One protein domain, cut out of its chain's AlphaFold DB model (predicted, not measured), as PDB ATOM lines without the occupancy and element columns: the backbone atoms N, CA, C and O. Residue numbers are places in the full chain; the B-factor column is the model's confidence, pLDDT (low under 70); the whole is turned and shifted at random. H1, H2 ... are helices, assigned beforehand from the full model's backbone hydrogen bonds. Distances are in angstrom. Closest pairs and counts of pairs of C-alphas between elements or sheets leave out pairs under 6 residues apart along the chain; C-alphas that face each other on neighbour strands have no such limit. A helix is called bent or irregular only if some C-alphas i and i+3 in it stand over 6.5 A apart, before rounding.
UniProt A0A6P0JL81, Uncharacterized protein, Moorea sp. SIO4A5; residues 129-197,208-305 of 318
ATOM      1  N   GLU A 129     228.590 269.328 174.957       94.88
ATOM      2  CA  GLU A 129     228.703 270.785 174.875       94.88
ATOM      3  C   GLU A 129     229.247 271.219 173.513       94.88
ATOM      4  O   GLU A 129     228.695 272.116 172.879       94.88
ATOM      5  N   THR A 130     230.281 270.531 173.022       97.19
ATOM      6  CA  THR A 130     230.883 270.824 171.715       97.19
ATOM      7  C   THR A 130     229.865 270.644 170.595       97.19
ATOM      8  O   THR A 130     229.744 271.514 169.729       97.19
ATOM      9  N   LEU A 131     229.085 269.563 170.640       97.50
ATOM     10  CA  LEU A 131     228.026 269.302 169.674       97.50
ATOM     11  C   LEU A 131     226.952 270.396 169.708       97.50
ATOM     12  O   LEU A 131     226.602 270.945 168.664       97.50
ATOM     13  N   ALA A 132     226.471 270.751 170.902       95.44
ATOM     14  CA  ALA A 132     225.444 271.769 171.084       95.44
ATOM     15  C   ALA A 132     225.894 273.151 170.583       95.44
ATOM     16  O   ALA A 132     225.132 273.849 169.912       95.44
ATOM     17  N   VAL A 133     227.141 273.543 170.869       95.50
ATOM     18  CA  VAL A 133     227.709 274.815 170.401       95.50
ATOM     19  C   VAL A 133     227.828 274.832 168.880       95.50
ATOM     20  O   VAL A 133     227.391 275.803 168.263       95.50
ATOM     21  N   ASN A 134     228.364 273.771 168.270       97.88
ATOM     22  CA  ASN A 134     228.497 273.702 166.815       97.88
ATOM     23  C   ASN A 134     227.132 273.711 166.122       97.88
ATOM     24  O   ASN A 134     226.923 274.516 165.221       97.88
ATOM     25  N   ALA A 135     226.183 272.890 166.578       97.69
ATOM     26  CA  ALA A 135     224.821 272.874 166.049       97.69
ATOM     27  C   ALA A 135     224.179 274.265 166.112       97.69
ATOM     28  O   ALA A 135     223.623 274.755 165.128       97.69
ATOM     29  N   ARG A 136     224.314 274.941 167.259       96.12
ATOM     30  CA  ARG A 136     223.764 276.280 167.449       96.12
ATOM     31  C   ARG A 136     224.390 277.302 166.499       96.12
ATOM     32  O   ARG A 136     223.665 278.098 165.909       96.12
ATOM     33  N   LEU A 137     225.718 277.303 166.381       97.38
ATOM     34  CA  LEU A 137     226.435 278.230 165.506       97.38
ATOM     35  C   LEU A 137     226.102 277.978 164.037       97.38
ATOM     36  O   LEU A 137     225.845 278.935 163.319       97.38
ATOM     37  N   LEU A 138     226.047 276.718 163.602       98.38
ATOM     38  CA  LEU A 138     225.705 276.366 162.226       98.38
ATOM     39  C   LEU A 138     224.286 276.809 161.862       98.38
ATOM     40  O   LEU A 138     224.108 277.429 160.817       98.38
ATOM     41  N   ILE A 139     223.299 276.576 162.736       98.12
ATOM     42  CA  ILE A 139     221.940 277.101 162.536       98.12
ATOM     43  C   ILE A 139     221.983 278.632 162.482       98.12
ATOM     44  O   ILE A 139     221.584 279.229 161.486       98.12
ATOM     45  N   GLY A 140     222.506 279.278 163.526       97.75
ATOM     46  CA  GLY A 140     222.493 280.736 163.638       97.75
ATOM     47  C   GLY A 140     223.177 281.442 162.467       97.75
ATOM     48  O   GLY A 140     222.615 282.382 161.912       97.75
ATOM     49  N   LEU A 141     224.353 280.968 162.052       98.06
ATOM     50  CA  LEU A 141     225.106 281.537 160.934       98.06
ATOM     51  C   LEU A 141     224.430 281.267 159.586       98.06
ATOM     52  O   LEU A 141     224.356 282.177 158.765       98.06
ATOM     53  N   CYS A 142     223.892 280.062 159.365       97.81
ATOM     54  CA  CYS A 142     223.160 279.740 158.138       97.81
ATOM     55  C   CYS A 142     221.973 280.691 157.939       97.81
ATOM     56  O   CYS A 142     221.807 281.272 156.867       97.81
ATOM     57  N   PHE A 143     221.175 280.891 158.988       98.25
ATOM     58  CA  PHE A 143     220.024 281.789 158.939       98.25
ATOM     59  C   PHE A 143     220.425 283.263 158.872       98.25
ATOM     60  O   PHE A 143     219.770 284.038 158.178       98.25
ATOM     61  N   LEU A 144     221.516 283.659 159.535       98.12
ATOM     62  CA  LEU A 144     222.035 285.022 159.447       98.12
ATOM     63  C   LEU A 144     222.442 285.358 158.011       98.12
ATOM     64  O   LEU A 144     222.034 286.393 157.492       98.12
ATOM     65  N   PHE A 145     223.212 284.490 157.355       97.81
ATOM     66  CA  PHE A 145     223.635 284.726 155.976       97.81
ATOM     67  C   PHE A 145     222.459 284.700 155.000       97.81
ATOM     68  O   PHE A 145     222.392 285.562 154.125       97.81
ATOM     69  N   ALA A 146     221.493 283.795 155.189       96.62
ATOM     70  CA  ALA A 146     220.263 283.786 154.400       96.62
ATOM     71  C   ALA A 146     219.466 285.095 154.563       96.62
ATOM     72  O   ALA A 146     219.041 285.690 153.571       96.62
ATOM     73  N   THR A 147     219.340 285.588 155.798       97.81
ATOM     74  CA  THR A 147     218.669 286.856 156.119       97.81
ATOM     75  C   THR A 147     219.394 288.046 155.487       97.81
ATOM     76  O   THR A 147     218.761 288.876 154.840       97.81
ATOM     77  N   ILE A 148     220.723 288.126 155.627       97.88
ATOM     78  CA  ILE A 148     221.528 289.201 155.028       97.88
ATOM     79  C   ILE A 148     221.355 289.198 153.511       97.88
ATOM     80  O   ILE A 148     221.061 290.246 152.941       97.88
ATOM     81  N   TRP A 149     221.476 288.033 152.866       96.38
ATOM     82  CA  TRP A 149     221.296 287.900 151.422       96.38
ATOM     83  C   TRP A 149     219.919 288.405 150.963       96.38
ATOM     84  O   TRP A 149     219.836 289.150 149.987       96.38
ATOM     85  N   LYS A 150     218.849 288.080 151.699       95.06
ATOM     86  CA  LYS A 150     217.486 288.561 151.417       95.06
ATOM     87  C   LYS A 150     217.349 290.076 151.549       95.06
ATOM     88  O   LYS A 150     216.682 290.697 150.730       95.06
ATOM     89  N   ILE A 151     217.980 290.672 152.559       96.25
ATOM     90  CA  ILE A 151     217.929 292.123 152.795       96.25
ATOM     91  C   ILE A 151     218.693 292.892 151.713       96.25
ATOM     92  O   ILE A 151     218.253 293.961 151.303       96.25
ATOM     93  N   ILE A 152     219.826 292.371 151.236       97.19
ATOM     94  CA  ILE A 152     220.633 293.059 150.214       97.19
ATOM     95  C   ILE A 152     220.144 292.812 148.782       97.19
ATOM     96  O   ILE A 152     220.639 293.466 147.870       97.19
ATOM     97  N   SER A 153     219.206 291.882 148.569       96.06
ATOM     98  CA  SER A 153     218.693 291.515 147.243       96.06
ATOM     99  C   SER A 153     217.404 292.283 146.922       96.06
ATOM    100  O   SER A 153     216.356 291.957 147.490       96.06
ATOM    101  N   PRO A 154     217.421 293.265 145.995       95.19
ATOM    102  CA  PRO A 154     216.233 294.058 145.668       95.19
ATOM    103  C   PRO A 154     215.060 293.197 145.193       95.19
ATOM    104  O   PRO A 154     213.933 293.420 145.630       95.19
ATOM    105  N   ASP A 155     215.347 292.171 144.385       93.88
ATOM    106  CA  ASP A 155     214.356 291.232 143.841       93.88
ATOM    107  C   ASP A 155     213.670 290.390 144.920       93.88
ATOM    108  O   ASP A 155     212.548 289.918 144.744       93.88
ATOM    109  N   PHE A 156     214.336 290.186 146.058       93.94
ATOM    110  CA  PHE A 156     213.692 289.569 147.204       93.94
ATOM    111  C   PHE A 156     212.762 290.577 147.881       93.94
ATOM    112  O   PHE A 156     211.581 290.300 148.046       93.94
ATOM    113  N   LEU A 157     213.260 291.769 148.226       93.75
ATOM    114  CA  LEU A 157     212.496 292.779 148.973       93.75
ATOM    115  C   LEU A 157     211.229 293.264 148.257       93.75
ATOM    116  O   LEU A 157     210.217 293.525 148.908       93.75
ATOM    117  N   ASN A 158     211.269 293.378 146.930       95.94
ATOM    118  CA  ASN A 158     210.112 293.753 146.114       95.94
ATOM    119  C   ASN A 158     209.208 292.553 145.751       95.94
ATOM    120  O   ASN A 158     208.244 292.720 145.008       95.94
ATOM    121  N   SER A 159     209.488 291.368 146.309       96.44
ATOM    122  CA  SER A 159     208.759 290.108 146.109       96.44
ATOM    123  C   SER A 159     208.841 289.500 144.704       96.44
ATOM    124  O   SER A 159     208.209 288.470 144.476       96.44
ATOM    125  N   ILE A 160     209.635 290.062 143.782       96.19
ATOM    126  CA  ILE A 160     209.791 289.536 142.413       96.19
ATOM    127  C   ILE A 160     210.317 288.100 142.437       96.19
ATOM    128  O   ILE A 160     209.797 287.241 141.726       96.19
ATOM    129  N   ALA A 161     211.298 287.812 143.295       94.56
ATOM    130  CA  ALA A 161     211.885 286.483 143.419       94.56
ATOM    131  C   ALA A 161     210.833 285.430 143.806       94.56
ATOM    132  O   ALA A 161     210.719 284.394 143.152       94.56
ATOM    133  N   PHE A 162     210.025 285.700 144.837       95.25
ATOM    134  CA  PHE A 162     208.975 284.771 145.262       95.25
ATOM    135  C   PHE A 162     207.817 284.700 144.270       95.25
ATOM    136  O   PHE A 162     207.267 283.621 144.076       95.25
ATOM    137  N   HIS A 163     207.467 285.807 143.613       97.38
ATOM    138  CA  HIS A 163     206.451 285.812 142.561       97.38
ATOM    139  C   HIS A 163     206.871 284.891 141.412       97.38
ATOM    140  O   HIS A 163     206.128 283.986 141.042       97.38
ATOM    141  N   HIS A 164     208.107 285.033 140.931       96.12
ATOM    142  CA  HIS A 164     208.667 284.140 139.922       96.12
ATOM    143  C   HIS A 164     208.659 282.676 140.386       96.12
ATOM    144  O   HIS A 164     208.227 281.799 139.637       96.12
ATOM    145  N   ILE A 165     209.088 282.394 141.623       95.19
ATOM    146  CA  ILE A 165     209.084 281.034 142.190       95.19
ATOM    147  C   ILE A 165     207.669 280.442 142.204       95.19
ATOM    148  O   ILE A 165     207.489 279.313 141.759       95.19
ATOM    149  N   LEU A 166     206.656 281.190 142.651       96.62
ATOM    150  CA  LEU A 166     205.266 280.716 142.677       96.62
ATOM    151  C   LEU A 166     204.759 280.328 141.280       96.62
ATOM    152  O   LEU A 166     204.049 279.336 141.137       96.62
ATOM    153  N   LEU A 167     205.147 281.077 140.249       97.06
ATOM    154  CA  LEU A 167     204.692 280.836 138.878       97.06
ATOM    155  C   LEU A 167     205.440 279.712 138.154       97.06
ATOM    156  O   LEU A 167     204.930 279.192 137.161       97.06
ATOM    157  N   THR A 168     206.642 279.351 138.609       95.88
ATOM    158  CA  THR A 168     207.563 278.498 137.838       95.88
ATOM    159  C   THR A 168     207.999 277.231 138.569       95.88
ATOM    160  O   THR A 168     208.300 276.231 137.920       95.88
ATOM    161  N   ASP A 169     207.980 277.205 139.898       93.62
ATOM    162  CA  ASP A 169     208.446 276.064 140.680       93.62
ATOM    163  C   ASP A 169     207.318 275.053 140.935       93.62
ATOM    164  O   ASP A 169     206.249 275.371 141.463       93.62
ATOM    165  N   VAL A 170     207.569 273.791 140.580       91.94
ATOM    166  CA  VAL A 170     206.593 272.697 140.702       91.94
ATOM    167  C   VAL A 170     206.144 272.447 142.141       91.94
ATOM    168  O   VAL A 170     205.013 272.016 142.356       91.94
ATOM    169  N   ARG A 171     206.987 272.748 143.136       90.19
ATOM    170  CA  ARG A 171     206.686 272.519 144.557       90.19
ATOM    171  C   ARG A 171     205.561 273.425 145.044       90.19
ATOM    172  O   ARG A 171     204.774 273.023 145.892       90.19
ATOM    173  N   PHE A 172     205.443 274.618 144.466       92.75
ATOM    174  CA  PHE A 172     204.417 275.592 144.827       92.75
ATOM    175  C   PHE A 172     203.116 275.413 144.039       92.75
ATOM    176  O   PHE A 172     202.118 276.044 144.381       92.75
ATOM    177  N   ALA A 173     203.083 274.527 143.036       91.62
ATOM    178  CA  ALA A 173     201.940 274.393 142.137       91.62
ATOM    179  C   ALA A 173     200.628 274.076 142.869       91.62
ATOM    180  O   ALA A 173     199.591 274.645 142.549       91.62
ATOM    181  N   ASN A 174     200.671 273.218 143.894       89.25
ATOM    182  CA  ASN A 174     199.491 272.906 144.707       89.25
ATOM    183  C   ASN A 174     198.979 274.121 145.489       89.25
ATOM    184  O   ASN A 174     197.773 274.324 145.590       89.25
ATOM    185  N   VAL A 175     199.893 274.917 146.045       90.56
ATOM    186  CA  VAL A 175     199.556 276.093 146.855       90.56
ATOM    187  C   VAL A 175     199.017 277.214 145.976       90.56
ATOM    188  O   VAL A 175     198.046 277.865 146.345       90.56
ATOM    189  N   VAL A 176     199.608 277.421 144.802       94.25
ATOM    190  CA  VAL A 176     199.168 278.446 143.851       94.25
ATOM    191  C   VAL A 176     197.830 278.093 143.212       94.25
ATOM    192  O   VAL A 176     196.981 278.966 143.076       94.25
ATOM    193  N   ASP A 177     197.597 276.823 142.905       92.75
ATOM    194  CA  ASP A 177     196.294 276.371 142.420       92.75
ATOM    195  C   ASP A 177     195.202 276.557 143.485       92.75
ATOM    196  O   ASP A 177     194.169 277.166 143.224       92.75
ATOM    197  N   LEU A 178     195.465 276.131 144.728       91.00
ATOM    198  CA  LEU A 178     194.478 276.192 145.810       91.00
ATOM    199  C   LEU A 178     194.220 277.616 146.329       91.00
ATOM    200  O   LEU A 178     193.075 277.982 146.580       91.00
ATOM    201  N   LEU A 179     195.279 278.397 146.556       93.12
ATOM    202  CA  LEU A 179     195.199 279.708 147.215       93.12
ATOM    203  C   LEU A 179     195.421 280.874 146.255       93.12
ATOM    204  O   LEU A 179     194.913 281.963 146.496       93.12
ATOM    205  N   GLY A 180     196.203 280.672 145.195       92.88
ATOM    206  CA  GLY A 180     196.517 281.698 144.198       92.88
ATOM    207  C   GLY A 180     195.476 281.805 143.082       92.88
ATOM    208  O   GLY A 180     195.503 282.778 142.331       92.88
ATOM    209  N   GLY A 181     194.556 280.842 142.973       92.38
ATOM    210  CA  GLY A 181     193.508 280.834 141.950       92.38
ATOM    211  C   GLY A 181     194.048 280.698 140.526       92.38
ATOM    212  O   GLY A 181     193.396 281.154 139.589       92.38
ATOM    213  N   LEU A 182     195.245 280.124 140.364       94.31
ATOM    214  CA  LEU A 182     195.865 279.897 139.063       94.31
ATOM    215  C   LEU A 182     196.007 278.384 138.817       94.31
ATOM    216  O   LEU A 182     196.851 277.755 139.461       94.31
ATOM    217  N   PRO A 183     195.212 277.807 137.893       94.44
ATOM    218  CA  PRO A 183     195.211 276.376 137.607       94.44
ATOM    219  C   PRO A 183     196.595 275.792 137.319       94.44
ATOM    220  O   PRO A 183     197.427 276.411 136.649       94.44
ATOM    221  N   LYS A 184     196.819 274.544 137.752       91.94
ATOM    222  CA  LYS A 184     198.083 273.817 137.520       91.94
ATOM    223  C   LYS A 184     198.484 273.729 136.049       91.94
ATOM    224  O   LYS A 184     199.682 273.740 135.768       91.94
ATOM    225  N   ASP A 185     197.515 273.663 135.140       94.69
ATOM    226  CA  ASP A 185     197.767 273.593 133.699       94.69
ATOM    227  C   ASP A 185     198.418 274.883 133.185       94.69
ATOM    228  O   ASP A 185     199.404 274.823 132.454       94.69
ATOM    229  N   LEU A 186     197.970 276.048 133.669       95.81
ATOM    230  CA  LEU A 186     198.592 277.337 133.345       95.81
ATOM    231  C   LEU A 186     199.988 277.463 133.969       95.81
ATOM    232  O   LEU A 186     200.907 278.001 133.357       95.81
ATOM    233  N   LEU A 187     200.202 276.900 135.162       95.75
ATOM    234  CA  LEU A 187     201.545 276.806 135.744       95.75
ATOM    235  C   LEU A 187     202.464 275.867 134.942       95.75
ATOM    236  O   LEU A 187     203.672 276.092 134.866       95.75
ATOM    237  N   ALA A 188     201.922 274.794 134.362       95.50
ATOM    238  CA  ALA A 188     202.674 273.910 133.473       95.50
ATOM    239  C   ALA A 188     203.032 274.617 132.162       95.50
ATOM    240  O   ALA A 188     204.170 274.497 131.701       95.50
ATOM    241  N   GLU A 189     202.119 275.423 131.624       96.25
ATOM    242  CA  GLU A 189     202.366 276.289 130.473       96.25
ATOM    243  C   GLU A 189     203.457 277.329 130.764       96.25
ATOM    244  O   GLU A 189     204.373 277.484 129.955       96.25
ATOM    245  N   ASN A 190     203.441 277.970 131.938       97.12
ATOM    246  CA  ASN A 190     204.502 278.886 132.374       97.12
ATOM    247  C   ASN A 190     205.880 278.222 132.338       97.12
ATOM    248  O   ASN A 190     206.832 278.781 131.790       97.12
ATOM    249  N   ARG A 191     205.990 277.004 132.883       95.69
ATOM    250  CA  ARG A 191     207.239 276.229 132.866       95.69
ATOM    251  C   ARG A 191     207.674 275.871 131.450       95.69
ATOM    252  O   ARG A 191     208.844 276.041 131.117       95.69
ATOM    253  N   SER A 192     206.743 275.415 130.613       95.38
ATOM    254  CA  SER A 192     207.013 275.095 129.206       95.38
ATOM    255  C   SER A 192     207.506 276.325 128.434       95.38
ATOM    256  O   SER A 192     208.504 276.277 127.708       95.38
ATOM    257  N   THR A 193     206.866 277.466 128.659       94.81
ATOM    258  CA  THR A 193     207.213 278.743 128.038       94.81
ATOM    259  C   THR A 193     208.594 279.224 128.490       94.81
ATOM    260  O   THR A 193     209.427 279.588 127.659       94.81
ATOM    261  N   LEU A 194     208.894 279.139 129.790       94.94
ATOM    262  CA  LEU A 194     210.218 279.465 130.321       94.94
ATOM    263  C   LEU A 194     211.301 278.522 129.776       94.94
ATOM    264  O   LEU A 194     212.385 278.975 129.416       94.94
ATOM    265  N   SER A 195     211.006 277.224 129.655       94.19
ATOM    266  CA  SER A 195     211.941 276.255 129.071       94.19
ATOM    267  C   SER A 195     212.239 276.548 127.597       94.19
ATOM    268  O   SER A 195     213.380 276.407 127.164       94.19
ATOM    269  N   SER A 196     211.249 277.054 126.853       93.62
ATOM    270  CA  SER A 196     211.438 277.533 125.480       93.62
ATOM    271  C   SER A 196     212.337 278.768 125.424       93.62
ATOM    272  O   SER A 196     213.150 278.870 124.514       93.62
ATOM    273  N   LEU A 197     212.246 279.686 126.397       94.38
ATOM    274  CA  LEU A 197     213.110 280.870 126.460       94.38
ATOM    275  C   LEU A 197     214.590 280.494 126.611       94.38
ATOM    276  O   LEU A 197     215.428 281.065 125.923       94.38
ATOM    277  N   VAL A 208     205.916 286.026 128.526       94.31
ATOM    278  CA  VAL A 208     204.891 286.454 129.476       94.31
ATOM    279  C   VAL A 208     204.399 285.219 130.211       94.31
ATOM    280  O   VAL A 208     204.015 284.238 129.578       94.31
ATOM    281  N   LEU A 209     204.440 285.265 131.540       96.25
ATOM    282  CA  LEU A 209     203.898 284.210 132.385       96.25
ATOM    283  C   LEU A 209     202.441 284.525 132.725       96.25
ATOM    284  O   LEU A 209     202.091 285.675 132.988       96.25
ATOM    285  N   GLN A 210     201.614 283.487 132.743       96.69
ATOM    286  CA  GLN A 210     200.266 283.523 133.290       96.69
ATOM    287  C   GLN A 210     200.341 283.803 134.791       96.69
ATOM    288  O   GLN A 210     201.152 283.196 135.493       96.69
ATOM    289  N   ASP A 211     199.501 284.714 135.273       96.06
ATOM    290  CA  ASP A 211     199.556 285.237 136.636       96.06
ATOM    291  C   ASP A 211     198.154 285.568 137.175       96.06
ATOM    292  O   ASP A 211     197.174 285.614 136.429       96.06
ATOM    293  N   SER A 212     198.054 285.827 138.480       95.56
ATOM    294  CA  SER A 212     196.853 286.352 139.125       95.56
ATOM    295  C   SER A 212     197.202 287.396 140.193       95.56
ATOM    296  O   SER A 212     198.271 287.377 140.807       95.56
ATOM    297  N   GLN A 213     196.258 288.292 140.497       95.75
ATOM    298  CA  GLN A 213     196.433 289.264 141.584       95.75
ATOM    299  C   GLN A 213     196.705 288.575 142.934       95.75
ATOM    300  O   GLN A 213     197.483 289.076 143.750       95.75
ATOM    301  N   THR A 214     196.083 287.418 143.167       96.81
ATOM    302  CA  THR A 214     196.237 286.654 144.405       96.81
ATOM    303  C   THR A 214     197.632 286.048 144.524       96.81
ATOM    304  O   THR A 214     198.202 286.074 145.615       96.81
ATOM    305  N   VAL A 215     198.237 285.591 143.420       97.12
ATOM    306  CA  VAL A 215     199.642 285.148 143.408       97.12
ATOM    307  C   VAL A 215     200.571 286.282 143.840       97.12
ATOM    308  O   VAL A 215     201.435 286.064 144.689       97.12
ATOM    309  N   GLY A 216     200.343 287.510 143.363       96.81
ATOM    310  CA  GLY A 216     201.109 288.679 143.805       96.81
ATOM    311  C   GLY A 216     200.982 288.978 145.309       96.81
ATOM    312  O   GLY A 216     201.946 289.404 145.949       96.81
ATOM    313  N   ILE A 217     199.814 288.729 145.914       97.25
ATOM    314  CA  ILE A 217     199.614 288.859 147.371       97.25
ATOM    315  C   ILE A 217     200.363 287.748 148.120       97.25
ATOM    316  O   ILE A 217     201.057 288.031 149.100       97.25
ATOM    317  N   LEU A 218     200.269 286.501 147.647       96.88
ATOM    318  CA  LEU A 218     200.991 285.364 148.226       96.88
ATOM    319  C   LEU A 218     202.508 285.558 148.153       96.88
ATOM    320  O   LEU A 218     203.202 285.284 149.130       96.88
ATOM    321  N   ALA A 219     203.018 286.097 147.043       97.44
ATOM    322  CA  ALA A 219     204.433 286.407 146.872       97.44
ATOM    323  C   ALA A 219     204.939 287.358 147.965       97.44
ATOM    324  O   ALA A 219     205.968 287.096 148.590       97.44
ATOM    325  N   LYS A 220     204.183 288.426 148.255       97.56
ATOM    326  CA  LYS A 220     204.499 289.366 149.342       97.56
ATOM    327  C   LYS A 220     204.463 288.687 150.703       97.56
ATOM    328  O   LYS A 220     205.389 288.851 151.494       97.56
ATOM    329  N   LEU A 221     203.421 287.897 150.969       97.00
ATOM    330  CA  LEU A 221     203.288 287.168 152.228       97.00
ATOM    331  C   LEU A 221     204.492 286.245 152.467       97.00
ATOM    332  O   LEU A 221     205.096 286.312 153.534       97.00
ATOM    333  N   PHE A 222     204.876 285.431 151.480       95.88
ATOM    334  CA  PHE A 222     206.011 284.508 151.596       95.88
ATOM    335  C   PHE A 222     207.353 285.226 151.689       95.88
ATOM    336  O   PHE A 222     208.210 284.806 152.466       95.88
ATOM    337  N   THR A 223     207.508 286.343 150.982       96.56
ATOM    338  CA  THR A 223     208.692 287.202 151.086       96.56
ATOM    339  C   THR A 223     208.887 287.699 152.516       96.56
ATOM    340  O   THR A 223     209.942 287.473 153.117       96.56
ATOM    341  N   TYR A 224     207.868 288.345 153.091       96.69
ATOM    342  CA  TYR A 224     207.985 288.936 154.423       96.69
ATOM    343  C   TYR A 224     207.999 287.887 155.528       96.69
ATOM    344  O   TYR A 224     208.809 288.001 156.445       96.69
ATOM    345  N   TRP A 225     207.159 286.853 155.433       96.88
ATOM    346  CA  TRP A 225     207.174 285.750 156.388       96.88
ATOM    347  C   TRP A 225     208.533 285.057 156.388       96.88
ATOM    348  O   TRP A 225     209.151 284.965 157.443       96.88
ATOM    349  N   GLY A 226     209.021 284.645 155.211       95.19
ATOM    350  CA  GLY A 226     210.299 283.955 155.049       95.19
ATOM    351  C   GLY A 226     211.471 284.772 155.588       95.19
ATOM    352  O   GLY A 226     212.262 284.261 156.375       95.19
ATOM    353  N   GLY A 227     211.549 286.060 155.244       96.56
ATOM    354  CA  GLY A 227     212.574 286.951 155.792       96.56
ATOM    355  C   GLY A 227     212.470 287.127 157.312       96.56
ATOM    356  O   GLY A 227     213.480 287.057 158.012       96.56
ATOM    357  N   ALA A 228     211.257 287.313 157.841       97.56
ATOM    358  CA  ALA A 228     211.039 287.523 159.270       97.56
ATOM    359  C   ALA A 228     211.393 286.282 160.098       97.56
ATOM    360  O   ALA A 228     212.130 286.392 161.079       97.56
ATOM    361  N   ILE A 229     210.903 285.100 159.713       97.81
ATOM    362  CA  ILE A 229     211.154 283.875 160.475       97.81
ATOM    363  C   ILE A 229     212.637 283.488 160.437       97.81
ATOM    364  O   ILE A 229     213.181 283.066 161.455       97.81
ATOM    365  N   GLU A 230     213.325 283.699 159.310       97.81
ATOM    366  CA  GLU A 230     214.761 283.442 159.214       97.81
ATOM    367  C   GLU A 230     215.572 284.373 160.122       97.81
ATOM    368  O   GLU A 230     216.456 283.908 160.847       97.81
ATOM    369  N   ALA A 231     215.225 285.664 160.153       97.62
ATOM    370  CA  ALA A 231     215.863 286.635 161.035       97.62
ATOM    371  C   ALA A 231     215.653 286.277 162.515       97.62
ATOM    372  O   ALA A 231     216.592 286.329 163.312       97.62
ATOM    373  N   LEU A 232     214.436 285.865 162.886       96.88
ATOM    374  CA  LEU A 232     214.111 285.436 164.248       96.88
ATOM    375  C   LEU A 232     214.914 284.199 164.666       96.88
ATOM    376  O   LEU A 232     215.442 284.166 165.781       96.88
ATOM    377  N   VAL A 233     215.062 283.210 163.777       97.50
ATOM    378  CA  VAL A 233     215.910 282.036 164.028       97.50
ATOM    379  C   VAL A 233     217.374 282.456 164.180       97.50
ATOM    380  O   VAL A 233     218.008 282.084 165.167       97.50
ATOM    381  N   ALA A 234     217.910 283.280 163.273       97.12
ATOM    382  CA  ALA A 234     219.291 283.761 163.354       97.12
ATOM    383  C   ALA A 234     219.583 284.434 164.704       97.12
ATOM    384  O   ALA A 234     220.540 284.075 165.396       97.12
ATOM    385  N   ILE A 235     218.715 285.364 165.116       94.81
ATOM    386  CA  ILE A 235     218.832 286.084 166.386       94.81
ATOM    387  C   ILE A 235     218.762 285.097 167.560       94.81
ATOM    388  O   ILE A 235     219.652 285.076 168.412       94.81
ATOM    389  N   ALA A 236     217.753 284.230 167.606       94.50
ATOM    390  CA  ALA A 236     217.589 283.322 168.736       94.50
ATOM    391  C   ALA A 236     218.756 282.328 168.886       94.50
ATOM    392  O   ALA A 236     219.115 281.965 170.007       94.50
ATOM    393  N   PHE A 237     219.380 281.900 167.782       94.94
ATOM    394  CA  PHE A 237     220.524 280.985 167.812       94.94
ATOM    395  C   PHE A 237     221.862 281.666 168.115       94.94
ATOM    396  O   PHE A 237     222.691 281.064 168.801       94.94
ATOM    397  N   LEU A 238     222.081 282.905 167.671       94.25
ATOM    398  CA  LEU A 238     223.355 283.601 167.876       94.25
ATOM    399  C   LEU A 238     223.444 284.351 169.211       94.25
ATOM    400  O   LEU A 238     224.540 284.478 169.759       94.25
ATOM    401  N   PHE A 239     222.324 284.811 169.773       88.69
ATOM    402  CA  PHE A 239     222.318 285.531 171.047       88.69
ATOM    403  C   PHE A 239     222.043 284.575 172.216       88.69
ATOM    404  O   PHE A 239     220.995 283.950 172.319       88.69
ATOM    405  N   THR A 240     223.020 284.428 173.116       69.31
ATOM    406  CA  THR A 240     223.086 283.290 174.055       69.31
ATOM    407  C   THR A 240     222.810 283.661 175.511       69.31
ATOM    408  O   THR A 240     223.099 282.875 176.411       69.31
ATOM    409  N   LYS A 241     222.321 284.875 175.779       66.38
ATOM    410  CA  LYS A 241     222.150 285.377 177.147       66.38
ATOM    411  C   LYS A 241     220.705 285.188 177.613       66.38
ATOM    412  O   LYS A 241     219.831 285.958 177.236       66.38
ATOM    413  N   GLY A 242     220.483 284.192 178.473       67.88
ATOM    414  CA  GLY A 242     219.246 284.022 179.243       67.88
ATOM    415  C   GLY A 242     218.447 282.758 178.913       67.88
ATOM    416  O   GLY A 242     218.304 282.375 177.755       67.88
ATOM    417  N   GLN A 243     217.867 282.143 179.950       67.19
ATOM    418  CA  GLN A 243     217.060 280.911 179.869       67.19
ATOM    419  C   GLN A 243     215.762 281.056 179.049       67.19
ATOM    420  O   GLN A 243     215.110 280.071 178.714       67.19
ATOM    421  N   TRP A 244     215.335 282.286 178.759       77.06
ATOM    422  CA  TRP A 244     214.164 282.543 177.919       77.06
ATOM    423  C   TRP A 244     214.490 282.404 176.427       77.06
ATOM    424  O   TRP A 244     213.710 281.806 175.687       77.06
ATOM    425  N   LEU A 245     215.669 282.878 176.000       78.81
ATOM    426  CA  LEU A 245     216.096 282.770 174.603       78.81
ATOM    427  C   LEU A 245     216.277 281.311 174.185       78.81
ATOM    428  O   LEU A 245     215.932 280.967 173.059       78.81
ATOM    429  N   SER A 246     216.756 280.439 175.078       75.94
ATOM    430  CA  SER A 246     216.916 279.020 174.752       75.94
ATOM    431  C   SER A 246     215.589 278.322 174.457       75.94
ATOM    432  O   SER A 246     215.518 277.557 173.502       75.94
ATOM    433  N   LYS A 247     214.514 278.650 175.187       78.56
ATOM    434  CA  LYS A 247     213.166 278.115 174.922       78.56
ATOM    435  C   LYS A 247     212.588 278.602 173.596       78.56
ATOM    436  O   LYS A 247     211.991 277.833 172.849       78.56
ATOM    437  N   ILE A 248     212.728 279.894 173.316       89.31
ATOM    438  CA  ILE A 248     212.138 280.511 172.122       89.31
ATOM    439  C   ILE A 248     212.871 280.111 170.850       89.31
ATOM    440  O   ILE A 248     212.263 280.008 169.789       89.31
ATOM    441  N   ARG A 249     214.165 279.834 170.963       92.75
ATOM    442  CA  ARG A 249     214.988 279.355 169.866       92.75
ATOM    443  C   ARG A 249     214.423 278.095 169.213       92.75
ATOM    444  O   ARG A 249     214.293 278.047 167.991       92.75
ATOM    445  N   ASP A 250     214.044 277.113 170.027       94.00
ATOM    446  CA  ASP A 250     213.423 275.885 169.533       94.00
ATOM    447  C   ASP A 250     212.056 276.146 168.899       94.00
ATOM    448  O   ASP A 250     211.744 275.593 167.846       94.00
ATOM    449  N   LEU A 251     211.260 277.035 169.504       94.31
ATOM    450  CA  LEU A 251     209.966 277.436 168.958       94.31
ATOM    451  C   LEU A 251     210.116 278.066 167.569       94.31
ATOM    452  O   LEU A 251     209.395 277.675 166.653       94.31
ATOM    453  N   PHE A 252     211.045 279.007 167.386       96.81
ATOM    454  CA  PHE A 252     211.272 279.638 166.086       96.81
ATOM    455  C   PHE A 252     211.798 278.650 165.048       96.81
ATOM    456  O   PHE A 252     211.316 278.670 163.918       96.81
ATOM    457  N   LEU A 253     212.715 277.746 165.415       97.44
ATOM    458  CA  LEU A 253     213.211 276.744 164.471       97.44
ATOM    459  C   LEU A 253     212.113 275.767 164.043       97.44
ATOM    460  O   LEU A 253     211.961 275.502 162.855       97.44
ATOM    461  N   LEU A 254     211.321 275.255 164.987       96.56
ATOM    462  CA  LEU A 254     210.198 274.371 164.672       96.56
ATOM    463  C   LEU A 254     209.126 275.100 163.855       96.56
ATOM    464  O   LEU A 254     208.607 274.531 162.900       96.56
ATOM    465  N   THR A 255     208.843 276.366 164.172       96.94
ATOM    466  CA  THR A 255     207.917 277.202 163.392       96.94
ATOM    467  C   THR A 255     208.420 277.380 161.962       96.94
ATOM    468  O   THR A 255     207.648 277.191 161.023       96.94
ATOM    469  N   PHE A 256     209.711 277.671 161.775       97.44
ATOM    470  CA  PHE A 256     210.332 277.720 160.453       97.44
ATOM    471  C   PHE A 256     210.160 276.394 159.708       97.44
ATOM    472  O   PHE A 256     209.660 276.381 158.590       97.44
ATOM    473  N   ILE A 257     210.531 275.272 160.331       96.25
ATOM    474  CA  ILE A 257     210.459 273.943 159.710       96.25
ATOM    475  C   ILE A 257     209.021 273.629 159.284       96.25
ATOM    476  O   ILE A 257     208.787 273.254 158.139       96.25
ATOM    477  N   VAL A 258     208.055 273.798 160.188       94.56
ATOM    478  CA  VAL A 258     206.657 273.440 159.932       94.56
ATOM    479  C   VAL A 258     206.050 274.335 158.859       94.56
ATOM    480  O   VAL A 258     205.430 273.815 157.940       94.56
ATOM    481  N   THR A 259     206.232 275.654 158.944       94.50
ATOM    482  CA  THR A 259     205.582 276.589 158.011       94.50
ATOM    483  C   THR A 259     206.244 276.606 156.637       94.50
ATOM    484  O   THR A 259     205.544 276.589 155.630       94.50
ATOM    485  N   THR A 260     207.576 276.575 156.569       93.56
ATOM    486  CA  THR A 260     208.309 276.636 155.297       93.56
ATOM    487  C   THR A 260     208.195 275.324 154.524       93.56
ATOM    488  O   THR A 260     207.879 275.329 153.335       93.56
ATOM    489  N   TYR A 261     208.405 274.182 155.187       92.19
ATOM    490  CA  TYR A 261     208.416 272.894 154.488       92.19
ATOM    491  C   TYR A 261     207.036 272.283 154.277       92.19
ATOM    492  O   TYR A 261     206.931 271.390 153.445       92.19
ATOM    493  N   ALA A 262     205.986 272.762 154.952       89.62
ATOM    494  CA  ALA A 262     204.617 272.417 154.559       89.62
ATOM    495  C   ALA A 262     204.283 272.927 153.148       89.62
ATOM    496  O   ALA A 262     203.454 272.339 152.462       89.62
ATOM    497  N   ILE A 263     204.924 274.021 152.725       87.19
ATOM    498  CA  ILE A 263     204.689 274.658 151.428       87.19
ATOM    499  C   ILE A 263     205.646 274.100 150.373       87.19
ATOM    500  O   ILE A 263     205.207 273.649 149.321       87.19
ATOM    501  N   ALA A 264     206.951 274.126 150.648       86.94
ATOM    502  CA  ALA A 264     207.977 273.673 149.713       86.94
ATOM    503  C   ALA A 264     208.984 272.767 150.434       86.94
ATOM    504  O   ALA A 264     209.999 273.254 150.945       86.94
ATOM    505  N   PRO A 265     208.721 271.450 150.503       86.50
ATOM    506  CA  PRO A 265     209.601 270.512 151.185       86.50
ATOM    507  C   PRO A 265     211.014 270.510 150.581       86.50
ATOM    508  O   PRO A 265     211.199 270.272 149.387       86.50
ATOM    509  N   VAL A 266     212.030 270.740 151.419       90.19
ATOM    510  CA  VAL A 266     213.450 270.523 151.089       90.19
ATOM    511  C   VAL A 266     214.035 269.612 152.158       90.19
ATOM    512  O   VAL A 266     214.570 270.059 153.175       90.19
ATOM    513  N   MET A 267     213.883 268.308 151.937       90.00
ATOM    514  CA  MET A 267     214.093 267.277 152.955       90.00
ATOM    515  C   MET A 267     215.490 267.318 153.564       90.00
ATOM    516  O   MET A 267     215.624 267.358 154.786       90.00
ATOM    517  N   GLY A 268     216.524 267.376 152.720       91.94
ATOM    518  CA  GLY A 268     217.912 267.402 153.176       91.94
ATOM    519  C   GLY A 268     218.191 268.559 154.133       91.94
ATOM    520  O   GLY A 268     218.771 268.357 155.200       91.94
ATOM    521  N   PHE A 269     217.723 269.762 153.798       95.19
ATOM    522  CA  PHE A 269     217.910 270.929 154.653       95.19
ATOM    523  C   PHE A 269     217.081 270.823 155.941       95.19
ATOM    524  O   PHE A 269     217.624 270.998 157.032       95.19
ATOM    525  N   GLY A 270     215.799 270.455 155.843       96.12
ATOM    526  CA  GLY A 270     214.912 270.336 157.001       96.12
ATOM    527  C   GLY A 270     215.382 269.309 158.022       96.12
ATOM    528  O   GLY A 270     215.441 269.606 159.214       96.12
ATOM    529  N   TRP A 271     215.808 268.133 157.567       96.69
ATOM    530  CA  TRP A 271     216.382 267.106 158.433       96.69
ATOM    531  C   TRP A 271     217.693 267.551 159.073       96.69
ATOM    532  O   TRP A 271     217.869 267.350 160.272       96.69
ATOM    533  N   THR A 272     218.576 268.221 158.326       97.69
ATOM    534  CA  THR A 272     219.821 268.769 158.895       97.69
ATOM    535  C   THR A 272     219.511 269.755 160.028       97.69
ATOM    536  O   THR A 272     220.082 269.651 161.113       97.69
ATOM    537  N   LEU A 273     218.550 270.666 159.828       98.12
ATOM    538  CA  LEU A 273     218.116 271.613 160.861       98.12
ATOM    539  C   LEU A 273     217.520 270.918 162.088       98.12
ATOM    540  O   LEU A 273     217.829 271.308 163.209       98.12
ATOM    541  N   ILE A 274     216.702 269.881 161.899       97.94
ATOM    542  CA  ILE A 274     216.116 269.099 162.996       97.94
ATOM    543  C   ILE A 274     217.200 268.394 163.812       97.94
ATOM    544  O   ILE A 274     217.162 268.421 165.040       97.94
ATOM    545  N   ILE A 275     218.179 267.785 163.142       98.12
ATOM    546  CA  ILE A 275     219.286 267.082 163.796       98.12
ATOM    547  C   ILE A 275     220.166 268.065 164.576       98.12
ATOM    548  O   ILE A 275     220.574 267.798 165.707       98.12
ATOM    549  N   MET A 276     220.437 269.243 164.024       98.31
ATOM    550  CA  MET A 276     221.137 270.287 164.769       98.31
ATOM    551  C   MET A 276     220.276 270.813 165.933       98.31
ATOM    552  O   MET A 276     220.774 270.985 167.044       98.31
ATOM    553  N   GLY A 277     218.972 270.990 165.717       96.50
ATOM    554  CA  GLY A 277     218.006 271.422 166.725       96.50
ATOM    555  C   GLY A 277     217.929 270.468 167.917       96.50
ATOM    556  O   GLY A 277     218.014 270.911 169.061       96.50
ATOM    557  N   ILE A 278     217.878 269.156 167.683       95.56
ATOM    558  CA  ILE A 278     217.914 268.175 168.772       95.56
ATOM    559  C   ILE A 278     219.275 268.190 169.481       95.56
ATOM    560  O   ILE A 278     219.322 268.168 170.708       95.56
ATOM    561  N   SER A 279     220.372 268.333 168.731       95.88
ATOM    562  CA  SER A 279     221.745 268.325 169.259       95.88
ATOM    563  C   SER A 279     222.042 269.442 170.258       95.88
ATOM    564  O   SER A 279     222.842 269.256 171.173       95.88
ATOM    565  N   GLN A 280     221.411 270.602 170.086       93.75
ATOM    566  CA  GLN A 280     221.567 271.752 170.981       93.75
ATOM    567  C   GLN A 280     220.515 271.825 172.096       93.75
ATOM    568  O   GLN A 280     220.604 272.708 172.950       93.75
ATOM    569  N   ALA A 281     219.524 270.928 172.087       88.94
ATOM    570  CA  ALA A 281     218.405 270.963 173.017       88.94
ATOM    571  C   ALA A 281     218.875 270.876 174.477       88.94
ATOM    572  O   ALA A 281     219.615 269.963 174.863       88.94
ATOM    573  N   GLU A 282     218.395 271.800 175.310       82.12
ATOM    574  CA  GLU A 282     218.777 271.842 176.718       82.12
ATOM    575  C   GLU A 282     218.337 270.573 177.474       82.12
ATOM    576  O   GLU A 282     217.213 270.090 177.284       82.12
ATOM    577  N   PRO A 283     219.159 270.062 178.412       75.69
ATOM    578  CA  PRO A 283     218.801 268.901 179.230       75.69
ATOM    579  C   PRO A 283     217.516 269.090 180.047       75.69
ATOM    580  O   PRO A 283     216.821 268.116 180.332       75.69
ATOM    581  N   THR A 284     217.196 270.334 180.413       74.62
ATOM    582  CA  THR A 284     216.018 270.702 181.212       74.62
ATOM    583  C   THR A 284     214.710 270.494 180.444       74.62
ATOM    584  O   THR A 284     213.692 270.150 181.040       74.62
ATOM    585  N   PHE A 285     214.726 270.636 179.114       78.62
ATOM    586  CA  PHE A 285     213.532 270.568 178.265       78.62
ATOM    587  C   PHE A 285     213.510 269.299 177.419       78.62
ATOM    588  O   PHE A 285     213.323 269.352 176.210       78.62
ATOM    589  N   LYS A 286     213.644 268.123 178.050       79.62
ATOM    590  CA  LYS A 286     213.704 266.819 177.351       79.62
ATOM    591  C   LYS A 286     212.570 266.587 176.342       79.62
ATOM    592  O   LYS A 286     212.774 265.900 175.348       79.62
ATOM    593  N   ASN A 287     211.394 267.179 176.566       88.25
ATOM    594  CA  ASN A 287     210.251 267.067 175.656       88.25
ATOM    595  C   ASN A 287     210.497 267.718 174.288       88.25
ATOM    596  O   ASN A 287     209.908 267.264 173.313       88.25
ATOM    597  N   ILE A 288     211.379 268.719 174.180       91.31
ATOM    598  CA  ILE A 288     211.657 269.366 172.891       91.31
ATOM    599  C   ILE A 288     212.241 268.384 171.871       91.31
ATOM    600  O   ILE A 288     211.937 268.451 170.684       91.31
ATOM    601  N   ARG A 289     213.002 267.395 172.353       91.75
ATOM    602  CA  ARG A 289     213.564 266.322 171.530       91.75
ATOM    603  C   ARG A 289     212.475 265.527 170.822       91.75
ATOM    604  O   ARG A 289     212.639 265.175 169.660       91.75
ATOM    605  N   LEU A 290     211.348 265.298 171.501       93.00
ATOM    606  CA  LEU A 290     210.203 264.620 170.905       93.00
ATOM    607  C   LEU A 290     209.615 265.447 169.761       93.00
ATOM    608  O   LEU A 290     209.344 264.884 168.711       93.00
ATOM    609  N   TYR A 291     209.473 266.765 169.918       95.00
ATOM    610  CA  TYR A 291     208.962 267.616 168.837       95.00
ATOM    611  C   TYR A 291     209.887 267.634 167.619       95.00
ATOM    612  O   TYR A 291     209.394 267.600 166.498       95.00
ATOM    613  N   TYR A 292     211.208 267.603 167.813       96.38
ATOM    614  CA  TYR A 292     212.153 267.450 166.705       96.38
ATOM    615  C   TYR A 292     212.032 266.087 166.014       96.38
ATOM    616  O   TYR A 292     211.999 266.034 164.788       96.38
ATOM    617  N   VAL A 293     211.907 264.986 166.763       94.44
ATOM    618  CA  VAL A 293     211.685 263.656 166.163       94.44
ATOM    619  C   VAL A 293     210.340 263.594 165.431       94.44
ATOM    620  O   VAL A 293     210.265 263.066 164.327       94.44
ATOM    621  N   LEU A 294     209.286 264.186 165.993       94.62
ATOM    622  CA  LEU A 294     207.993 264.300 165.322       94.62
ATOM    623  C   LEU A 294     208.105 265.136 164.047       94.62
ATOM    624  O   LEU A 294     207.584 264.720 163.021       94.62
ATOM    625  N   ALA A 295     208.833 266.256 164.071       95.38
ATOM    626  CA  ALA A 295     209.108 267.051 162.877       95.38
ATOM    627  C   ALA A 295     209.898 266.251 161.826       95.38
ATOM    628  O   ALA A 295     209.641 266.382 160.633       95.38
ATOM    629  N   PHE A 296     210.820 265.380 162.254       93.81
ATOM    630  CA  PHE A 296     211.601 264.521 161.360       93.81
ATOM    631  C   PHE A 296     210.694 263.586 160.554       93.81
ATOM    632  O   PHE A 296     210.849 263.468 159.337       93.81
ATOM    633  N   VAL A 297     209.714 262.977 161.230       92.19
ATOM    634  CA  VAL A 297     208.693 262.115 160.619       92.19
ATOM    635  C   VAL A 297     207.680 262.935 159.814       92.19
ATOM    636  O   VAL A 297     207.339 262.559 158.697       92.19
ATOM    637  N   LEU A 298     207.235 264.081 160.333       92.50
ATOM    638  CA  LEU A 298     206.268 264.963 159.674       92.50
ATOM    639  C   LEU A 298     206.756 265.438 158.303       92.50
ATOM    640  O   LEU A 298     205.972 265.505 157.363       92.50
ATOM    641  N   LEU A 299     208.053 265.706 158.149       90.75
ATOM    642  CA  LEU A 299     208.594 266.073 156.841       90.75
ATOM    643  C   LEU A 299     208.430 264.959 155.796       90.75
ATOM    644  O   LEU A 299     208.246 265.263 154.624       90.75
ATOM    645  N   GLN A 300     208.439 263.684 156.198       89.44
ATOM    646  CA  GLN A 300     208.160 262.572 155.277       89.44
ATOM    647  C   GLN A 300     206.684 262.520 154.888       89.44
ATOM    648  O   GLN A 300     206.354 262.262 153.734       89.44
ATOM    649  N   ILE A 301     205.795 262.839 155.830       86.94
ATOM    650  CA  ILE A 301     204.351 262.944 155.592       86.94
ATOM    651  C   ILE A 301     204.068 264.014 154.527       86.94
ATOM    652  O   ILE A 301     203.204 263.808 153.683       86.94
ATOM    653  N   TYR A 302     204.819 265.118 154.484       84.31
ATOM    654  CA  TYR A 302     204.642 266.158 153.457       84.31
ATOM    655  C   TYR A 302     204.975 265.717 152.026       84.31
ATOM    656  O   TYR A 302     204.552 266.383 151.085       84.31
ATOM    657  N   LEU A 303     205.686 264.601 151.837       80.25
ATOM    658  CA  LEU A 303     205.952 264.052 150.504       80.25
ATOM    659  C   LEU A 303     204.785 263.241 149.943       80.25
ATOM    660  O   LEU A 303     204.793 262.904 148.760       80.25
ATOM    661  N   PHE A 304     203.798 262.887 150.767       81.50
ATOM    662  CA  PHE A 304     202.662 262.126 150.272       81.50
ATOM    663  C   PHE A 304     201.826 262.976 149.307       81.50
ATOM    664  O   PHE A 304     201.585 264.157 149.574       81.50
ATOM    665  N   PRO A 305     201.335 262.380 148.203       77.81
ATOM    666  CA  PRO A 305     200.476 263.060 147.243       77.81
ATOM    667  C   PRO A 305     199.053 263.188 147.806       77.81
ATOM    668  O   PRO A 305     198.099 262.637 147.266       77.81
TER     669      PRO A 305
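This is residues 129 to 197 and 208 to 305 of the 318 residues of an uncharacterized protein of Moorea sp. SIO4A5 (UniProt A0A6P0JL81). Five of the longer helices make an elongated body: H1, H6, H7 and H8 form a ring, and H9 packs on its outside against H7 and H8. At the end where H6 begins, the shorter H3, H4 and H5 gather as a small head, with H5 the outermost, while little H2 lies between H1 and H3. The printed part has 167 residues with nine named helices, H1 to H9 in chain order, and no named strand: all helix. It is compact, with a radius of gyration of the C-alphas of 17.8 A, and spans 53 by 36 by 24 A, only just elongated.

Start with H1, residues 129 to 152; it touches residues 227 to 238 of H6, residues 213 to 238, closest at the C-alphas of Gly 140 and Ala 234, 4.4 A. With residues 131 to 139 alone H1 touches H8, residues 267 to 279, where the C-alphas of Ala 135 and Met 276 come closest, at 4.7 A, at a steep tilt of 45 degrees, opposite ways. H2, residues 154 to 157, only just touches H1, only at the corner, with 3 pairs of C-alphas within 8 A; Lys 150 and Phe 156 are closest, 5.8 A. H3, residues 160 to 168, touches residues 215 to 223 of H6, closest at C-alphas 163 and 219, 4.8 A. H4, residues 170 to 180, touches H6 at C-alphas 180 and 215, 4.7 A. Residues 184 to 187 of H5, residues 184 to 197, touch H4; C-alphas 177 and 184 are closest, 5.8 A. H6 and H7, residues 243 to 263, are a hairpin at a shallow tilt of 30 degrees, closest at C-alphas 236 and 249, 4.9 A. H7, H8 and H9, residues 287 to 301, are an up and down bundle, each running against the one before; C-alphas 257 and 270 are closest for H7 and H8, 6.3 A, and 278 and 289 for H8 and H9, 5.5 A. Each O i to N i+4 pair is within hydrogen-bond range in H1, H3, H5, H6 and H8, against 5 of 7 in H4, 13 of 17 in H7 and 10 of 11 in H9; H2 is too short for one.

Find C-alpha 129 at (228.703, 270.785, 174.875); H1 runs 34.2 A from there. H6 covers 38.1 A, H7 31.6 A, H9 21.3 A, H5 19.9 A and H8 18.0 A. H4, 14.0 A, is irregular: C-alphas 171 and 174 are 7.2 A apart. H3 covers 12.2 A and H2 5.2 A. H9 ends at C-alpha 301, (204.351, 262.944, 155.592).

Look for the farthest C-alphas at Ser 196 and Thr 284, 56.3 A apart. Residues 198 to 207 are not printed, with 10.4 A across the cut between C-alphas 197 and 208. Of the links printed whole, none is long. Mean pLDDT of the printed part is 93.0; residues 240 to 243 are under 70.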